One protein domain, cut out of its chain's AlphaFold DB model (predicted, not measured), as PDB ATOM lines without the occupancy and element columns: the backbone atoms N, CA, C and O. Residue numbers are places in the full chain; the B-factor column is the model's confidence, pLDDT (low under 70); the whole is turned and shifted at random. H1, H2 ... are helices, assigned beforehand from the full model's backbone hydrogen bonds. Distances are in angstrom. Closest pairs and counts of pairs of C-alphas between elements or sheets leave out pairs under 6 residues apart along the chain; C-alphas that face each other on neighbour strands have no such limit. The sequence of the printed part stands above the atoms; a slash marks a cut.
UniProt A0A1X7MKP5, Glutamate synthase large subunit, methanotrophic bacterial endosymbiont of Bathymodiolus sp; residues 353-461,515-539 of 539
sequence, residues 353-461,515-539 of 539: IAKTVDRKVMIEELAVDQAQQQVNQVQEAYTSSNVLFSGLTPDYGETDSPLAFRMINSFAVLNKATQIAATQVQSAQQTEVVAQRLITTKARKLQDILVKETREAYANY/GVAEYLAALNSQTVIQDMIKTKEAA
ATOM      1  N   ILE A 353     144.431 164.427 111.989       96.19
ATOM      2  CA  ILE A 353     144.136 163.587 110.824       96.19
ATOM      3  C   ILE A 353     145.034 162.345 110.829       96.19
ATOM      4  O   ILE A 353     144.513 161.236 110.751       96.19
ATOM      5  N   ALA A 354     146.344 162.508 111.043       94.62
ATOM      6  CA  ALA A 354     147.295 161.397 111.099       94.62
ATOM      7  C   ALA A 354     146.983 160.373 112.208       94.62
ATOM      8  O   ALA A 354     147.339 159.203 112.095       94.62
ATOM      9  N   LYS A 355     146.321 160.805 113.291       94.44
ATOM     10  CA  LYS A 355     145.965 159.953 114.439       94.44
ATOM     11  C   LYS A 355     144.599 159.276 114.300       94.44
ATOM     12  O   LYS A 355     144.357 158.282 114.977       94.44
ATOM     13  N   THR A 356     143.685 159.847 113.515       93.75
ATOM     14  CA  THR A 356     142.252 159.491 113.559       93.75
ATOM     15  C   THR A 356     141.674 159.028 112.229       93.75
ATOM     16  O   THR A 356     140.616 158.401 112.225       93.75
ATOM     17  N   VAL A 357     142.333 159.325 111.106       95.44
ATOM     18  CA  VAL A 357     141.847 158.988 109.767       95.44
ATOM     19  C   VAL A 357     142.715 157.888 109.168       95.44
ATOM     20  O   VAL A 357     143.922 158.044 109.015       95.44
ATOM     21  N   ASP A 358     142.085 156.783 108.773       96.88
ATOM     22  CA  ASP A 358     142.786 155.675 108.130       96.88
ATOM     23  C   ASP A 358     143.419 156.097 106.797       96.88
ATOM     24  O   ASP A 358     142.791 156.775 105.977       96.88
ATOM     25  N   ARG A 359     144.618 155.574 106.505       97.50
ATOM     26  CA  ARG A 359     145.348 155.793 105.240       97.50
ATOM     27  C   ARG A 359     144.467 155.639 104.000       97.50
ATOM     28  O   ARG A 359     144.506 156.468 103.096       97.50
ATOM     29  N   LYS A 360     143.640 154.589 103.958       97.38
ATOM     30  CA  LYS A 360     142.737 154.322 102.827       97.38
ATOM     31  C   LYS A 360     141.705 155.436 102.636       97.38
ATOM     32  O   LYS A 360     141.393 155.769 101.498       97.38
ATOM     33  N   VAL A 361     141.185 155.997 103.727       97.31
ATOM     34  CA  VAL A 361     140.213 157.097 103.691       97.31
ATOM     35  C   VAL A 361     140.893 158.387 103.237       97.31
ATOM     36  O   VAL A 361     140.335 159.086 102.395       97.31
ATOM     37  N   MET A 362     142.117 158.661 103.710       97.81
ATOM     38  CA  MET A 362     142.892 159.825 103.260       97.81
ATOM     39  C   MET A 362     143.162 159.784 101.752       97.81
ATOM     40  O   MET A 362     142.877 160.751 101.047       97.81
ATOM     41  N   ILE A 363     143.653 158.643 101.252       98.12
ATOM     42  CA  ILE A 363     143.913 158.430  99.822       98.12
ATOM     43  C   ILE A 363     142.627 158.575  99.004       98.12
ATOM     44  O   ILE A 363     142.655 159.188  97.941       98.12
ATOM     45  N   GLU A 364     141.506 158.028  99.480       97.75
ATOM     46  CA  GLU A 364     140.227 158.119  98.774       97.75
ATOM     47  C   GLU A 364     139.763 159.569  98.617       97.75
ATOM     48  O   GLU A 364     139.439 159.993  97.509       97.75
ATOM     49  N   GLU A 365     139.752 160.339  99.707       97.44
ATOM     50  CA  GLU A 365     139.278 161.724  99.684       97.44
ATOM     51  C   GLU A 365     140.157 162.607  98.788       97.44
ATOM     52  O   GLU A 365     139.639 163.364  97.963       97.44
ATOM     53  N   LEU A 366     141.480 162.462  98.900       97.75
ATOM     54  CA  LEU A 366     142.445 163.174  98.063       97.75
ATOM     55  C   LEU A 366     142.332 162.777  96.584       97.75
ATOM     56  O   LEU A 366     142.416 163.637  95.705       97.75
ATOM     57  N   ALA A 367     142.120 161.491  96.285       97.75
ATOM     58  CA  ALA A 367     141.987 161.008  94.914       97.75
ATOM     59  C   ALA A 367     140.710 161.513  94.235       97.75
ATOM     60  O   ALA A 367     140.754 161.880  93.060       97.75
ATOM     61  N   VAL A 368     139.587 161.557  94.962       97.00
ATOM     62  CA  VAL A 368     138.320 162.110  94.458       97.00
ATOM     63  C   VAL A 368     138.460 163.595  94.132       97.00
ATOM     64  O   VAL A 368     138.089 164.007  93.030       97.00
ATOM     65  N   ASP A 369     139.038 164.382  95.041       96.19
ATOM     66  CA  ASP A 369     139.276 165.812  94.818       96.19
ATOM     67  C   ASP A 369     140.197 166.054  93.610       96.19
ATOM     68  O   ASP A 369     139.834 166.751  92.661       96.19
ATOM     69  N   GLN A 370     141.345 165.379  93.568       96.44
ATOM     70  CA  GLN A 370     142.320 165.538  92.491       96.44
ATOM     71  C   GLN A 370     141.779 165.080  91.123       96.44
ATOM     72  O   GLN A 370     142.067 165.701  90.098       96.44
ATOM     73  N   ALA A 371     140.971 164.017  91.058       95.88
ATOM     74  CA  ALA A 371     140.295 163.618  89.821       95.88
ATOM     75  C   ALA A 371     139.284 164.681  89.361       95.88
ATOM     76  O   ALA A 371     139.218 165.009  88.172       95.88
ATOM     77  N   GLN A 372     138.527 165.266  90.295       95.06
ATOM     78  CA  GLN A 372     137.584 166.338  89.993       95.06
ATOM     79  C   GLN A 372     138.300 167.597  89.481       95.06
ATOM     80  O   GLN A 372     137.831 168.200  88.512       95.06
ATOM     81  N   GLN A 373     139.442 167.961  90.069       94.12
ATOM     82  CA  GLN A 373     140.272 169.084  89.621       94.12
ATOM     83  C   GLN A 373     140.844 168.857  88.214       94.12
ATOM     84  O   GLN A 373     140.764 169.752  87.372       94.12
ATOM     85  N   GLN A 374     141.337 167.649  87.915       94.75
ATOM     86  CA  GLN A 374     141.822 167.288  86.576       94.75
ATOM     87  C   GLN A 374     140.730 167.439  85.505       94.75
ATOM     88  O   GLN A 374     140.984 167.997  84.436       94.75
ATOM     89  N   VAL A 375     139.499 166.997  85.793       95.44
ATOM     90  CA  VAL A 375     138.361 167.168  84.873       95.44
ATOM     91  C   VAL A 375     137.957 168.638  84.748       95.44
ATOM     92  O   VAL A 375     137.716 169.094  83.631       95.44
ATOM     93  N   ASN A 376     137.906 169.386  85.857       93.62
ATOM     94  CA  ASN A 376     137.551 170.811  85.854       93.62
ATOM     95  C   ASN A 376     138.504 171.625  84.974       93.62
ATOM     96  O   ASN A 376     138.040 172.406  84.153       93.62
ATOM     97  N   GLN A 377     139.813 171.382  85.077       92.75
ATOM     98  CA  GLN A 377     140.820 172.094  84.290       92.75
ATOM     99  C   GLN A 377     140.580 171.955  82.776       92.75
ATOM    100  O   GLN A 377     140.680 172.928  82.031       92.75
ATOM    101  N   VAL A 378     140.237 170.750  82.306       93.88
ATOM    102  CA  VAL A 378     139.953 170.506  80.881       93.88
ATOM    103  C   VAL A 378     138.558 171.006  80.494       93.88
ATOM    104  O   VAL A 378     138.375 171.541  79.401       93.88
ATOM    105  N   GLN A 379     137.571 170.873  81.382       93.94
ATOM    106  CA  GLN A 379     136.230 171.416  81.173       93.94
ATOM    107  C   GLN A 379     136.267 172.935  80.971       93.94
ATOM    108  O   GLN A 379     135.636 173.424  80.038       93.94
ATOM    109  N   GLU A 380     136.994 173.663  81.819       90.75
ATOM    110  CA  GLU A 380     137.124 175.119  81.738       90.75
ATOM    111  C   GLU A 380     137.687 175.561  80.388       90.75
ATOM    112  O   GLU A 380     137.185 176.522  79.807       90.75
ATOM    113  N   ALA A 381     138.663 174.840  79.835       90.38
ATOM    114  CA  ALA A 381     139.192 175.136  78.504       90.38
ATOM    115  C   ALA A 381     138.127 174.980  77.400       90.38
ATOM    116  O   ALA A 381     138.044 175.799  76.484       90.38
ATOM    117  N   TYR A 382     137.251 173.975  77.511       89.38
ATOM    118  CA  TYR A 382     136.140 173.803  76.570       89.38
ATOM    119  C   TYR A 382     135.046 174.869  76.710       89.38
ATOM    120  O   TYR A 382     134.400 175.195  75.715       89.38
ATOM    121  N   THR A 383     134.795 175.383  77.916       87.81
ATOM    122  CA  THR A 383     133.679 176.308  78.172       87.81
ATOM    123  C   THR A 383     134.061 177.783  78.074       87.81
ATOM    124  O   THR A 383     133.216 178.590  77.700       87.81
ATOM    125  N   SER A 384     135.306 178.149  78.389       81.62
ATOM    126  CA  SER A 384     135.739 179.552  78.523       81.62
ATOM    127  C   SER A 384     136.463 180.132  77.300       81.62
ATOM    128  O   SER A 384     136.950 181.256  77.364       81.62
ATOM    129  N   SER A 385     136.560 179.387  76.191       74.12
ATOM    130  CA  SER A 385     137.379 179.731  75.008       74.12
ATOM    131  C   SER A 385     138.880 179.930  75.292       74.12
ATOM    132  O   SER A 385     139.626 180.301  74.387       74.12
ATOM    133  N   ASN A 386     139.341 179.651  76.514       85.06
ATOM    134  CA  ASN A 386     140.750 179.688  76.875       85.06
ATOM    135  C   ASN A 386     141.428 178.371  76.498       85.06
ATOM    136  O   ASN A 386     140.930 177.285  76.791       85.06
ATOM    137  N   VAL A 387     142.605 178.461  75.888       87.25
ATOM    138  CA  VAL A 387     143.454 177.287  75.662       87.25
ATOM    139  C   VAL A 387     144.096 176.834  76.976       87.25
ATOM    140  O   VAL A 387     144.454 177.657  77.825       87.25
ATOM    141  N   LEU A 388     144.267 175.519  77.145       88.44
ATOM    142  CA  LEU A 388     144.959 174.958  78.309       88.44
ATOM    143  C   LEU A 388     146.347 175.591  78.462       88.44
ATOM    144  O   LEU A 388     147.097 175.714  77.493       88.44
ATOM    145  N   PHE A 389     146.671 176.003  79.689       89.56
ATOM    146  CA  PHE A 389     147.959 176.612  80.053       89.56
ATOM    147  C   PHE A 389     148.343 177.836  79.210       89.56
ATOM    148  O   PHE A 389     149.524 178.094  79.005       89.56
ATOM    149  N   SER A 390     147.364 178.594  78.704       87.81
ATOM    150  CA  SER A 390     147.602 179.735  77.801       87.81
ATOM    151  C   SER A 390     148.362 179.363  76.517       87.81
ATOM    152  O   SER A 390     148.968 180.225  75.888       87.81
ATOM    153  N   GLY A 391     148.345 178.083  76.127       88.25
ATOM    154  CA  GLY A 391     149.076 177.580  74.963       88.25
ATOM    155  C   GLY A 391     150.580 177.406  75.188       88.25
ATOM    156  O   GLY A 391     151.304 177.194  74.220       88.25
ATOM    157  N   LEU A 392     151.055 177.493  76.436       89.25
ATOM    158  CA  LEU A 392     152.451 177.225  76.773       89.25
ATOM    159  C   LEU A 392     152.792 175.751  76.527       89.25
ATOM    160  O   LEU A 392     152.017 174.854  76.865       89.25
ATOM    161  N   THR A 393     153.984 175.514  75.985       88.00
ATOM    162  CA  THR A 393     154.583 174.184  75.841       88.00
ATOM    163  C   THR A 393     155.955 174.174  76.508       88.00
ATOM    164  O   THR A 393     156.607 175.217  76.497       88.00
ATOM    165  N   PRO A 394     156.404 173.036  77.068       88.19
ATOM    166  CA  PRO A 394     157.769 172.892  77.553       88.19
ATOM    167  C   PRO A 394     158.780 173.233  76.459       88.19
ATOM    168  O   PRO A 394     158.543 172.953  75.276       88.19
ATOM    169  N   ASP A 395     159.899 173.823  76.863       88.12
ATOM    170  CA  ASP A 395     161.003 174.128  75.965       88.12
ATOM    171  C   ASP A 395     161.627 172.837  75.414       88.12
ATOM    172  O   ASP A 395     161.527 171.744  75.981       88.12
ATOM    173  N   TYR A 396     162.295 172.940  74.265       84.81
ATOM    174  CA  TYR A 396     162.947 171.782  73.661       84.81
ATOM    175  C   TYR A 396     164.017 171.197  74.598       84.81
ATOM    176  O   TYR A 396     165.005 171.857  74.914       84.81
ATOM    177  N   GLY A 397     163.832 169.936  74.998       82.88
ATOM    178  CA  GLY A 397     164.719 169.235  75.932       82.88
ATOM    179  C   GLY A 397     164.367 169.431  77.409       82.88
ATOM    180  O   GLY A 397     165.018 168.825  78.255       82.88
ATOM    181  N   GLU A 398     163.342 170.224  77.726       84.88
ATOM    182  CA  GLU A 398     162.805 170.339  79.078       84.88
ATOM    183  C   GLU A 398     162.036 169.058  79.436       84.88
ATOM    184  O   GLU A 398     161.009 168.729  78.837       84.88
ATOM    185  N   THR A 399     162.551 168.316  80.413       82.50
ATOM    186  CA  THR A 399     161.898 167.138  80.989       82.50
ATOM    187  C   THR A 399     161.577 167.396  82.454       82.50
ATOM    188  O   THR A 399     162.234 168.205  83.106       82.50
ATOM    189  N   ASP A 400     160.555 166.712  82.966       86.62
ATOM    190  CA  ASP A 400     160.204 166.707  84.393       86.62
ATOM    191  C   ASP A 400     159.892 168.087  84.996       86.62
ATOM    192  O   ASP A 400     160.115 168.344  86.179       86.62
ATOM    193  N   SER A 401     159.344 168.993  84.182       90.56
ATOM    194  CA  SER A 401     158.899 170.301  84.654       90.56
ATOM    195  C   SER A 401     157.431 170.309  85.094       90.56
ATOM    196  O   SER A 401     156.621 169.513  84.601       90.56
ATOM    197  N   PRO A 402     157.021 171.255  85.965       89.56
ATOM    198  CA  PRO A 402     155.624 171.387  86.375       89.56
ATOM    199  C   PRO A 402     154.653 171.542  85.196       89.56
ATOM    200  O   PRO A 402     153.534 171.024  85.242       89.56
ATOM    201  N   LEU A 403     155.070 172.230  84.126       90.81
ATOM    202  CA  LEU A 403     154.266 172.369  82.913       90.81
ATOM    203  C   LEU A 403     154.140 171.028  82.180       90.81
ATOM    204  O   LEU A 403     153.023 170.643  81.825       90.81
ATOM    205  N   ALA A 404     155.243 170.290  82.018       90.94
ATOM    206  CA  ALA A 404     155.237 168.970  81.393       90.94
ATOM    207  C   ALA A 404     154.299 168.000  82.132       90.94
ATOM    208  O   ALA A 404     153.434 167.382  81.507       90.94
ATOM    209  N   PHE A 405     154.378 167.944  83.467       92.62
ATOM    210  CA  PHE A 405     153.488 167.110  84.280       92.62
ATOM    211  C   PHE A 405     152.012 167.472  84.082       92.62
ATOM    212  O   PHE A 405     151.172 166.598  83.849       92.62
ATOM    213  N   ARG A 406     151.671 168.767  84.119       91.31
ATOM    214  CA  ARG A 406     150.287 169.229  83.921       91.31
ATOM    215  C   ARG A 406     149.758 168.922  82.519       91.31
ATOM    216  O   ARG A 406     148.579 168.568  82.389       91.31
ATOM    217  N   MET A 407     150.600 169.019  81.488       91.25
ATOM    218  CA  MET A 407     150.233 168.655  80.117       91.25
ATOM    219  C   MET A 407     149.981 167.155  79.969       91.25
ATOM    220  O   MET A 407     148.930 166.782  79.450       91.25
ATOM    221  N   ILE A 408     150.878 166.307  80.480       92.25
ATOM    222  CA  ILE A 408     150.723 164.843  80.450       92.25
ATOM    223  C   ILE A 408     149.423 164.428  81.149       92.25
ATOM    224  O   ILE A 408     148.637 163.657  80.599       92.25
ATOM    225  N   ASN A 409     149.149 164.990  82.327       94.19
ATOM    226  CA  ASN A 409     147.940 164.664  83.085       94.19
ATOM    227  C   ASN A 409     146.659 165.136  82.380       94.19
ATOM    228  O   ASN A 409     145.671 164.404  82.330       94.19
ATOM    229  N   SER A 410     146.673 166.319  81.755       94.06
ATOM    230  CA  SER A 410     145.521 166.801  80.971       94.06
ATOM    231  C   SER A 410     145.291 165.968  79.712       94.06
ATOM    232  O   SER A 410     144.147 165.688  79.349       94.06
ATOM    233  N   PHE A 411     146.373 165.526  79.066       93.00
ATOM    234  CA  PHE A 411     146.296 164.577  77.964       93.00
ATOM    235  C   PHE A 411     145.690 163.247  78.417       93.00
ATOM    236  O   PHE A 411     144.839 162.710  77.714       93.00
ATOM    237  N   ALA A 412     146.052 162.744  79.600       92.88
ATOM    238  CA  ALA A 412     145.442 161.543  80.164       92.88
ATOM    239  C   ALA A 412     143.915 161.684  80.279       92.88
ATOM    240  O   ALA A 412     143.196 160.813  79.792       92.88
ATOM    241  N   VAL A 413     143.403 162.804  80.807       94.94
ATOM    242  CA  VAL A 413     141.949 163.070  80.875       94.94
ATOM    243  C   VAL A 413     141.296 162.992  79.490       94.94
ATOM    244  O   VAL A 413     140.288 162.300  79.322       94.94
ATOM    245  N   LEU A 414     141.879 163.663  78.491       93.94
ATOM    246  CA  LEU A 414     141.388 163.640  77.110       93.94
ATOM    247  C   LEU A 414     141.424 162.224  76.522       93.94
ATOM    248  O   LEU A 414     140.433 161.766  75.956       93.94
ATOM    249  N   ASN A 415     142.532 161.505  76.697       93.06
ATOM    250  CA  ASN A 415     142.711 160.150  76.192       93.06
ATOM    251  C   ASN A 415     141.683 159.185  76.803       93.06
ATOM    252  O   ASN A 415     141.015 158.458  76.071       93.06
ATOM    253  N   LYS A 416     141.468 159.221  78.127       93.62
ATOM    254  CA  LYS A 416     140.449 158.382  78.780       93.62
ATOM    255  C   LYS A 416     139.040 158.724  78.303       93.62
ATOM    256  O   LYS A 416     138.257 157.814  78.033       93.62
ATOM    257  N   ALA A 417     138.709 160.008  78.160       94.88
ATOM    258  CA  ALA A 417     137.412 160.419  77.624       94.88
ATOM    259  C   ALA A 417     137.199 159.883  76.197       94.88
ATOM    260  O   ALA A 417     136.138 159.330  75.903       94.88
ATOM    261  N   THR A 418     138.227 159.958  75.348       93.94
ATOM    262  CA  THR A 418     138.230 159.410  73.984       93.94
ATOM    263  C   THR A 418     138.096 157.890  73.972       93.94
ATOM    264  O   THR A 418     137.278 157.366  73.221       93.94
ATOM    265  N   GLN A 419     138.809 157.163  74.837       91.69
ATOM    266  CA  GLN A 419     138.683 155.705  74.964       91.69
ATOM    267  C   GLN A 419     137.261 155.295  75.373       91.69
ATOM    268  O   GLN A 419     136.681 154.379  74.793       91.69
ATOM    269  N   ILE A 420     136.652 156.004  76.331       93.31
ATOM    270  CA  ILE A 420     135.259 155.762  76.736       93.31
ATOM    271  C   ILE A 420     134.299 156.074  75.583       93.31
ATOM    272  O   ILE A 420     133.355 155.313  75.354       93.31
ATOM    273  N   ALA A 421     134.523 157.167  74.859       93.75
ATOM    274  CA  ALA A 421     133.712 157.554  73.713       93.75
ATOM    275  C   ALA A 421     133.824 156.553  72.550       93.75
ATOM    276  O   ALA A 421     132.811 156.212  71.948       93.75
ATOM    277  N   ALA A 422     135.014 156.011  72.278       91.88
ATOM    278  CA  ALA A 422     135.263 155.058  71.193       91.88
ATOM    279  C   ALA A 422     134.491 153.740  71.371       91.88
ATOM    280  O   ALA A 422     134.173 153.066  70.398       91.88
ATOM    281  N   THR A 423     134.119 153.387  72.608       92.19
ATOM    282  CA  THR A 423     133.233 152.235  72.869       92.19
ATOM    283  C   THR A 423     131.762 152.491  72.526       92.19
ATOM    284  O   THR A 423     130.980 151.546  72.468       92.19
ATOM    285  N   GLN A 424     131.365 153.750  72.312       90.06
ATOM    286  CA  GLN A 424     129.971 154.162  72.094       90.06
ATOM    287  C   GLN A 424     129.665 154.513  70.634       90.06
ATOM    288  O   GLN A 424     128.506 154.461  70.229       90.06
ATOM    289  N   VAL A 425     130.677 154.889  69.847       91.00
ATOM    290  CA  VAL A 425     130.523 155.364  68.464       91.00
ATOM    291  C   VAL A 425     131.666 154.864  67.579       91.00
ATOM    292  O   VAL A 425     132.775 154.655  68.056       91.00
ATOM    293  N   GLN A 426     131.397 154.683  66.281       83.75
ATOM    294  CA  GLN A 426     132.358 154.112  65.323       83.75
ATOM    295  C   GLN A 426     133.150 155.164  64.528       83.75
ATOM    296  O   GLN A 426     134.219 154.861  64.006       83.75
ATOM    297  N   SER A 427     132.630 156.389  64.399       90.31
ATOM    298  CA  SER A 427     133.286 157.468  63.647       90.31
ATOM    299  C   SER A 427     134.177 158.312  64.551       90.31
ATOM    300  O   SER A 427     133.714 158.784  65.587       90.31
ATOM    301  N   ALA A 428     135.407 158.592  64.111       85.69
ATOM    302  CA  ALA A 428     136.368 159.422  64.843       85.69
ATOM    303  C   ALA A 428     135.809 160.813  65.202       85.69
ATOM    304  O   ALA A 428     135.975 161.281  66.326       85.69
ATOM    305  N   GLN A 429     135.068 161.439  64.283       87.06
ATOM    306  CA  GLN A 429     134.454 162.749  64.521       87.06
ATOM    307  C   GLN A 429     133.345 162.679  65.581       87.06
ATOM    308  O   GLN A 429     133.164 163.601  66.371       87.06
ATOM    309  N   GLN A 430     132.604 161.569  65.634       89.06
ATOM    310  CA  GLN A 430     131.606 161.349  66.682       89.06
ATOM    311  C   GLN A 430     132.273 161.055  68.029       89.06
ATOM    312  O   GLN A 430     131.765 161.492  69.061       89.06
ATOM    313  N   THR A 431     133.406 160.343  68.033       91.75
ATOM    314  CA  THR A 431     134.175 160.042  69.248       91.75
ATOM    315  C   THR A 431     134.613 161.322  69.947       91.75
ATOM    316  O   THR A 431     134.420 161.441  71.154       91.75
ATOM    317  N   GLU A 432     135.128 162.298  69.201       90.56
ATOM    318  CA  GLU A 432     135.566 163.586  69.746       90.56
ATOM    319  C   GLU A 432     134.413 164.356  70.410       90.56
ATOM    320  O   GLU A 432     134.523 164.774  71.563       90.56
ATOM    321  N   VAL A 433     133.258 164.448  69.739       92.06
ATOM    322  CA  VAL A 433     132.062 165.118  70.282       92.06
ATOM    323  C   VAL A 433     131.566 164.436  71.561       92.06
ATOM    324  O   VAL A 433     131.190 165.104  72.529       92.06
ATOM    325  N   VAL A 434     131.562 163.100  71.596       93.38
ATOM    326  CA  VAL A 434     131.161 162.342  72.789       93.38
ATOM    327  C   VAL A 434     132.183 162.515  73.915       93.38
ATOM    328  O   VAL A 434     131.780 162.717  75.057       93.38
ATOM    329  N   ALA A 435     133.485 162.505  73.620       93.38
ATOM    330  CA  ALA A 435     134.544 162.728  74.606       93.38
ATOM    331  C   ALA A 435     134.451 164.128  75.232       93.38
ATOM    332  O   ALA A 435     134.461 164.262  76.459       93.38
ATOM    333  N   GLN A 436     134.257 165.160  74.406       93.69
ATOM    334  CA  GLN A 436     134.014 166.524  74.871       93.69
ATOM    335  C   GLN A 436     132.768 166.592  75.760       93.69
ATOM    336  O   GLN A 436     132.795 167.225  76.818       93.69
ATOM    337  N   ARG A 437     131.679 165.908  75.380       93.88
ATOM    338  CA  ARG A 437     130.473 165.828  76.213       93.88
ATOM    339  C   ARG A 437     130.769 165.177  77.565       93.88
ATOM    340  O   ARG A 437     130.380 165.734  78.580       93.88
ATOM    341  N   LEU A 438     131.490 164.054  77.601       94.62
ATOM    342  CA  LEU A 438     131.839 163.367  78.853       94.62
ATOM    343  C   LEU A 438     132.611 164.273  79.824       94.62
ATOM    344  O   LEU A 438     132.343 164.236  81.025       94.62
ATOM    345  N   ILE A 439     133.531 165.096  79.313       94.62
ATOM    346  CA  ILE A 439     134.302 166.057  80.115       94.62
ATOM    347  C   ILE A 439     133.406 167.212  80.572       94.62
ATOM    348  O   ILE A 439     133.330 167.511  81.763       94.62
ATOM    349  N   THR A 440     132.680 167.835  79.639       93.31
ATOM    350  CA  THR A 440     131.840 169.009  79.928       93.31
ATOM    351  C   THR A 440     130.678 168.702  80.868       93.31
ATOM    352  O   THR A 440     130.319 169.560  81.671       93.31
ATOM    353  N   THR A 441     130.137 167.482  80.839       93.38
ATOM    354  CA  THR A 441     129.100 167.021  81.775       93.38
ATOM    355  C   THR A 441     129.662 166.304  83.003       93.38
ATOM    356  O   THR A 441     128.877 165.751  83.770       93.38
ATOM    357  N   LYS A 442     130.992 166.251  83.184       92.12
ATOM    358  CA  LYS A 442     131.658 165.575  84.313       92.12
ATOM    359  C   LYS A 442     131.153 164.142  84.531       92.12
ATOM    360  O   LYS A 442     130.747 163.763  85.626       92.12
ATOM    361  N   ALA A 443     131.125 163.341  83.468       92.56
ATOM    362  CA  ALA A 443     130.537 162.008  83.511       92.56
ATOM    363  C   ALA A 443     131.185 161.127  84.596       92.56
ATOM    364  O   ALA A 443     132.402 160.939  84.610       92.56
ATOM    365  N   ARG A 444     130.357 160.516  85.454       93.75
ATOM    366  CA  ARG A 444     130.803 159.679  86.582       93.75
ATOM    367  C   ARG A 444     131.812 158.600  86.178       93.75
ATOM    368  O   ARG A 444     132.828 158.441  86.834       93.75
ATOM    369  N   LYS A 445     131.589 157.925  85.042       94.38
ATOM    370  CA  LYS A 445     132.498 156.884  84.531       94.38
ATOM    371  C   LYS A 445     133.920 157.403  84.264       94.38
ATOM    372  O   LYS A 445     134.874 156.670  84.489       94.38
ATOM    373  N   LEU A 446     134.059 158.641  83.776       94.75
ATOM    374  CA  LEU A 446     135.366 159.271  83.568       94.75
ATOM    375  C   LEU A 446     136.032 159.573  84.915       94.75
ATOM    376  O   LEU A 446     137.207 159.266  85.091       94.75
ATOM    377  N   GLN A 447     135.269 160.112  85.870       94.44
ATOM    378  CA  GLN A 447     135.774 160.384  87.216       94.44
ATOM    379  C   GLN A 447     136.242 159.105  87.915       94.44
ATOM    380  O   GLN A 447     137.361 159.073  88.404       94.44
ATOM    381  N   ASP A 448     135.448 158.033  87.889       95.81
ATOM    382  CA  ASP A 448     135.779 156.762  88.549       95.81
ATOM    383  C   ASP A 448     137.108 156.165  88.035       95.81
ATOM    384  O   ASP A 448     137.889 155.610  88.814       95.81
ATOM    385  N   ILE A 449     137.393 156.297  86.731       94.69
ATOM    386  CA  ILE A 449     138.661 155.853  86.126       94.69
ATOM    387  C   ILE A 449     139.830 156.702  86.633       94.69
ATOM    388  O   ILE A 449     140.832 156.146  87.083       94.69
ATOM    389  N   LEU A 450     139.687 158.030  86.613       95.50
ATOM    390  CA  LEU A 450     140.727 158.950  87.079       95.50
ATOM    391  C   LEU A 450     140.991 158.797  88.581       95.50
ATOM    392  O   LEU A 450     142.145 158.825  89.004       95.50
ATOM    393  N   VAL A 451     139.951 158.574  89.391       96.69
ATOM    394  CA  VAL A 451     140.087 158.301  90.829       96.69
ATOM    395  C   VAL A 451     140.940 157.058  91.050       96.69
ATOM    396  O   VAL A 451     141.836 157.084  91.889       96.69
ATOM    397  N   LYS A 452     140.719 155.982  90.283       95.00
ATOM    398  CA  LYS A 452     141.507 154.751  90.415       95.00
ATOM    399  C   LYS A 452     143.007 154.999  90.203       95.00
ATOM    400  O   LYS A 452     143.793 154.576  91.040       95.00
ATOM    401  N   GLU A 453     143.383 155.698  89.134       92.88
ATOM    402  CA  GLU A 453     144.790 156.030  88.834       92.88
ATOM    403  C   GLU A 453     145.374 156.984  89.883       92.88
ATOM    404  O   GLU A 453     146.504 156.831  90.345       92.88
ATOM    405  N   THR A 454     144.565 157.935  90.343       95.69
ATOM    406  CA  THR A 454     144.990 158.911  91.347       95.69
ATOM    407  C   THR A 454     145.230 158.276  92.720       95.69
ATOM    408  O   THR A 454     146.135 158.701  93.436       95.69
ATOM    409  N   ARG A 455     144.505 157.207  93.083       97.31
ATOM    410  CA  ARG A 455     144.817 156.418  94.289       97.31
ATOM    411  C   ARG A 455     146.210 155.796  94.222       97.31
ATOM    412  O   ARG A 455     146.900 155.767  95.236       97.31
ATOM    413  N   GLU A 456     146.613 155.294  93.054       95.50
ATOM    414  CA  GLU A 456     147.946 154.712  92.856       95.50
ATOM    415  C   GLU A 456     149.035 155.784  92.983       95.50
ATOM    416  O   GLU A 456     150.051 155.542  93.628       95.50
ATOM    417  N   ALA A 457     148.790 157.000  92.480       95.31
ATOM    418  CA  ALA A 457     149.692 158.132  92.695       95.31
ATOM    419  C   ALA A 457     149.832 158.474  94.189       95.31
ATOM    420  O   ALA A 457     150.952 158.567  94.695       95.31
ATOM    421  N   TYR A 458     148.714 158.582  94.919       97.12
ATOM    422  CA  TYR A 458     148.738 158.886  96.352       97.12
ATOM    423  C   TYR A 458     149.305 157.756  97.227       97.12
ATOM    424  O   TYR A 458     149.725 158.002  98.356       97.12
ATOM    425  N   ALA A 459     149.377 156.521  96.723       95.06
ATOM    426  CA  ALA A 459     149.984 155.411  97.453       95.06
ATOM    427  C   ALA A 459     151.494 155.597  97.701       95.06
ATOM    428  O   ALA A 459     152.026 154.934  98.592       95.06
ATOM    429  N   ASN A 460     152.155 156.502  96.965       95.19
ATOM    430  CA  ASN A 460     153.583 156.811  97.109       95.19
ATOM    431  C   ASN A 460     153.914 157.707  98.316       95.19
ATOM    432  O   ASN A 460     155.083 157.821  98.669       95.19
ATOM    433  N   TYR A 461     152.918 158.325  98.956       96.44
ATOM    434  CA  TYR A 461     153.128 159.181 100.128       96.44
ATOM    435  C   TYR A 461     153.078 158.384 101.431       96.44
ATOM    436  O   TYR A 461     152.309 157.425 101.556       96.44
ATOM    437  N   GLY A 515     154.797 167.109  94.445       89.31
ATOM    438  CA  GLY A 515     153.430 167.332  93.980       89.31
ATOM    439  C   GLY A 515     152.831 166.079  93.336       89.31
ATOM    440  O   GLY A 515     153.482 165.415  92.535       89.31
ATOM    441  N   VAL A 516     151.551 165.789  93.598       93.62
ATOM    442  CA  VAL A 516     150.880 164.589  93.045       93.62
ATOM    443  C   VAL A 516     150.877 164.559  91.513       93.62
ATOM    444  O   VAL A 516     150.813 163.494  90.902       93.62
ATOM    445  N   ALA A 517     150.988 165.732  90.880       91.44
ATOM    446  CA  ALA A 517     151.086 165.870  89.434       91.44
ATOM    447  C   ALA A 517     152.285 165.111  88.843       91.44
ATOM    448  O   ALA A 517     152.150 164.570  87.749       91.44
ATOM    449  N   GLU A 518     153.409 165.038  89.557       92.25
ATOM    450  CA  GLU A 518     154.604 164.300  89.137       92.25
ATOM    451  C   GLU A 518     154.336 162.788  89.116       92.25
ATOM    452  O   GLU A 518     154.485 162.146  88.075       92.25
ATOM    453  N   TYR A 519     153.831 162.226  90.220       93.75
ATOM    454  CA  TYR A 519     153.482 160.802  90.300       93.75
ATOM    455  C   TYR A 519     152.407 160.401  89.283       93.75
ATOM    456  O   TYR A 519     152.516 159.358  88.635       93.75
ATOM    457  N   LEU A 520     151.384 161.242  89.103       93.69
ATOM    458  CA  LEU A 520     150.366 161.043  88.072       93.69
ATOM    459  C   LEU A 520     150.978 161.058  86.670       93.69
ATOM    460  O   LEU A 520     150.667 160.184  85.862       93.69
ATOM    461  N   ALA A 521     151.869 162.008  86.380       92.62
ATOM    462  CA  ALA A 521     152.497 162.110  85.070       92.62
ATOM    463  C   ALA A 521     153.379 160.891  84.781       92.62
ATOM    464  O   ALA A 521     153.360 160.389  83.657       92.62
ATOM    465  N   ALA A 522     154.080 160.360  85.785       92.06
ATOM    466  CA  ALA A 522     154.851 159.127  85.661       92.06
ATOM    467  C   ALA A 522     153.959 157.918  85.309       92.06
ATOM    468  O   ALA A 522     154.231 157.216  84.330       92.06
ATOM    469  N   LEU A 523     152.856 157.709  86.042       91.62
ATOM    470  CA  LEU A 523     151.894 156.622  85.784       91.62
ATOM    471  C   LEU A 523     151.225 156.752  84.404       91.62
ATOM    472  O   LEU A 523     151.129 155.787  83.637       91.62
ATOM    473  N   ASN A 524     150.804 157.969  84.060       90.62
ATOM    474  CA  ASN A 524     150.173 158.270  82.780       90.62
ATOM    475  C   ASN A 524     151.145 158.065  81.613       90.62
ATOM    476  O   ASN A 524     150.777 157.455  80.610       90.62
ATOM    477  N   SER A 525     152.402 158.493  81.757       89.31
ATOM    478  CA  SER A 525     153.437 158.305  80.733       89.31
ATOM    479  C   SER A 525     153.724 156.829  80.479       89.31
ATOM    480  O   SER A 525     153.792 156.410  79.323       89.31
ATOM    481  N   GLN A 526     153.825 156.012  81.533       87.25
ATOM    482  CA  GLN A 526     154.002 154.563  81.385       87.25
ATOM    483  C   GLN A 526     152.848 153.926  80.607       87.25
ATOM    484  O   GLN A 526     153.084 153.128  79.700       87.25
ATOM    485  N   THR A 527     151.610 154.314  80.919       84.44
ATOM    486  CA  THR A 527     150.417 153.811  80.224       84.44
ATOM    487  C   THR A 527     150.440 154.183  78.741       84.44
ATOM    488  O   THR A 527     150.238 153.325  77.883       84.44
ATOM    489  N   VAL A 528     150.760 155.440  78.419       82.56
ATOM    490  CA  VAL A 528     150.852 155.917  77.030       82.56
ATOM    491  C   VAL A 528     151.929 155.163  76.251       82.56
ATOM    492  O   VAL A 528     151.678 154.723  75.132       82.56
ATOM    493  N   ILE A 529     153.110 154.956  76.841       84.00
ATOM    494  CA  ILE A 529     154.198 154.206  76.199       84.00
ATOM    495  C   ILE A 529     153.770 152.760  75.921       84.00
ATOM    496  O   ILE A 529     154.011 152.252  74.826       84.00
ATOM    497  N   GLN A 530     153.105 152.097  76.871       83.75
ATOM    498  CA  GLN A 530     152.604 150.734  76.676       83.75
ATOM    499  C   GLN A 530     151.575 150.651  75.539       83.75
ATOM    500  O   GLN A 530     151.635 149.725  74.730       83.75
ATOM    501  N   ASP A 531     150.663 151.619  75.446       79.88
ATOM    502  CA  ASP A 531     149.673 151.683  74.367       79.88
ATOM    503  C   ASP A 531     150.341 151.939  73.004       79.88
ATOM    504  O   ASP A 531     149.997 151.298  72.005       79.88
ATOM    505  N   MET A 532     151.357 152.809  72.955       79.19
ATOM    506  CA  MET A 532     152.144 153.051  71.740       79.19
ATOM    507  C   MET A 532     152.899 151.799  71.282       79.19
ATOM    508  O   MET A 532     152.903 151.501  70.086       79.19
ATOM    509  N   ILE A 533     153.507 151.050  72.208       82.62
ATOM    510  CA  ILE A 533     154.209 149.797  71.893       82.62
ATOM    511  C   ILE A 533     153.229 148.774  71.309       82.62
ATOM    512  O   ILE A 533     153.480 148.259  70.222       82.62
ATOM    513  N   LYS A 534     152.071 148.553  71.948       77.56
ATOM    514  CA  LYS A 534     151.041 147.619  71.452       77.56
ATOM    515  C   LYS A 534     150.529 147.988  70.063       77.56
ATOM    516  O   LYS A 534     150.314 147.116  69.229       77.56
ATOM    517  N   THR A 535     150.342 149.280  69.799       74.69
ATOM    518  CA  THR A 535     149.887 149.758  68.484       74.69
ATOM    519  C   THR A 535     150.938 149.494  67.406       74.69
ATOM    520  O   THR A 535     150.591 149.153  66.280       74.69
ATOM    521  N   LYS A 536     152.223 149.604  67.758       69.50
ATOM    522  CA  LYS A 536     153.352 149.331  66.863       69.50
ATOM    523  C   LYS A 536     153.592 147.835  66.629       69.50
ATOM    524  O   LYS A 536     154.172 147.486  65.616       69.50
ATOM    525  N   GLU A 537     153.179 146.975  67.558       65.25
ATOM    526  CA  GLU A 537     153.187 145.512  67.393       65.25
ATOM    527  C   GLU A 537     151.976 145.000  66.592       65.25
ATOM    528  O   GLU A 537     152.042 143.927  65.998       65.25
ATOM    529  N   ALA A 538     150.868 145.748  66.585       56.06
ATOM    530  CA  ALA A 538     149.652 145.423  65.838       56.06
ATOM    531  C   ALA A 538     149.645 145.944  64.384       56.06
ATOM    532  O   ALA A 538     148.827 145.480  63.586       56.06
ATOM    533  N   ALA A 539     150.511 146.912  64.065       50.66
ATOM    534  CA  ALA A 539     150.737 147.471  62.729       50.66
ATOM    535  C   ALA A 539     151.925 146.782  62.048       50.66
ATOM    536  O   ALA A 539     151.834 146.550  60.820       50.66
TER     537      ALA A 539
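AT A GLANCE: This is residues 353 to 461 and 515 to 539 of the 539 residues of the protein "Glutamate synthase large subunit" of methanotrophic bacterial endosymbiont of Bathymodiolus sp (UniProt A0A1X7MKP5). A cluster of crossed helices gathers round H4, which runs through the middle: the long helix H2 crosses it on one side, the long helix H7 crosses it on another, H6 packs on H2, H4 and H7, and H5 packs on the later parts of H2 and H4. Residues 529 to 539, of which 529 to 538 belong to H7, stick out, while the tiny H1 lies off the beginning of H2 and the tiny H3 by its other end. The printed part has 134 residues with seven named helices, H1 to H7 in order along the chain, and no named strand; its class is all helix. It is compact, with a radius of gyration of the C-alphas of 16.0 A and spans of 52 by 36 by 36 A.

IN THESE COORDINATES: H1 is residues 353 to 356, beginning at C-alpha 353 at (144.136, 163.587, 110.824). H2, residues 359 to 383, is the longest helix by residues and measures 35.9 A from first to last C-alpha. H3 is residues 388 to 391. H4, residues 402 to 422, measures 30.2 A and begins at C-alpha 402 at (155.624, 171.387, 86.375). H5 is residues 428 to 440, 18.4 A, and H6 is residues 444 to 458, 20.4 A. H7, residues 516 to 538, measures 33.3 A and ends at C-alpha 538 at (149.652, 145.423, 65.838).

HOW THE PARTS SIT: H2 and H4 are the hubs, touching four helices each. They touch about perpendicular at 82 degrees, with Val 378 and Ser 410 their closest C-alphas at 6.7 A. H6 touches H2 at a steep tilt of 53 degrees, opposite ways, closest at the C-alphas of Ala 367 and Thr 454, 5.1 A. H5 touches H4 at a steep tilt of 63 degrees, opposite ways, closest at the C-alphas of Ala 417 and Ala 435, 4.8 A. H7, with residues 517 to 525 alone, touches H4 at a steep tilt of 50 degrees, the same way, closest at the C-alphas of Phe 405 and Ala 521, 5.2 A. H3 only just touches H2, with 3 pairs of C-alphas within 8 A, the closest those of Ala 381 and Leu 388 at 5.8 A. H1 touches no helix, and H5 and H7 are apart. In H4, H5 and H7 every O i to N i+4 pair is within hydrogen-bond range; in H2 it is 19 of 21 and in H6 10 of 11, and H1 and H3 are too short for such a pair.

THE WHOLE: The two C-alphas farthest apart are those of Lys 355 and Ala 539, 53.4 A. Residues 462 to 514 are not printed, and C-alphas 461 and 515 are 10.2 A apart across the cut. Of the links printed whole, H3 to H4 is short and the others are tight. Mean pLDDT of the printed part is 90.6; residues 536 to 539 are under 70.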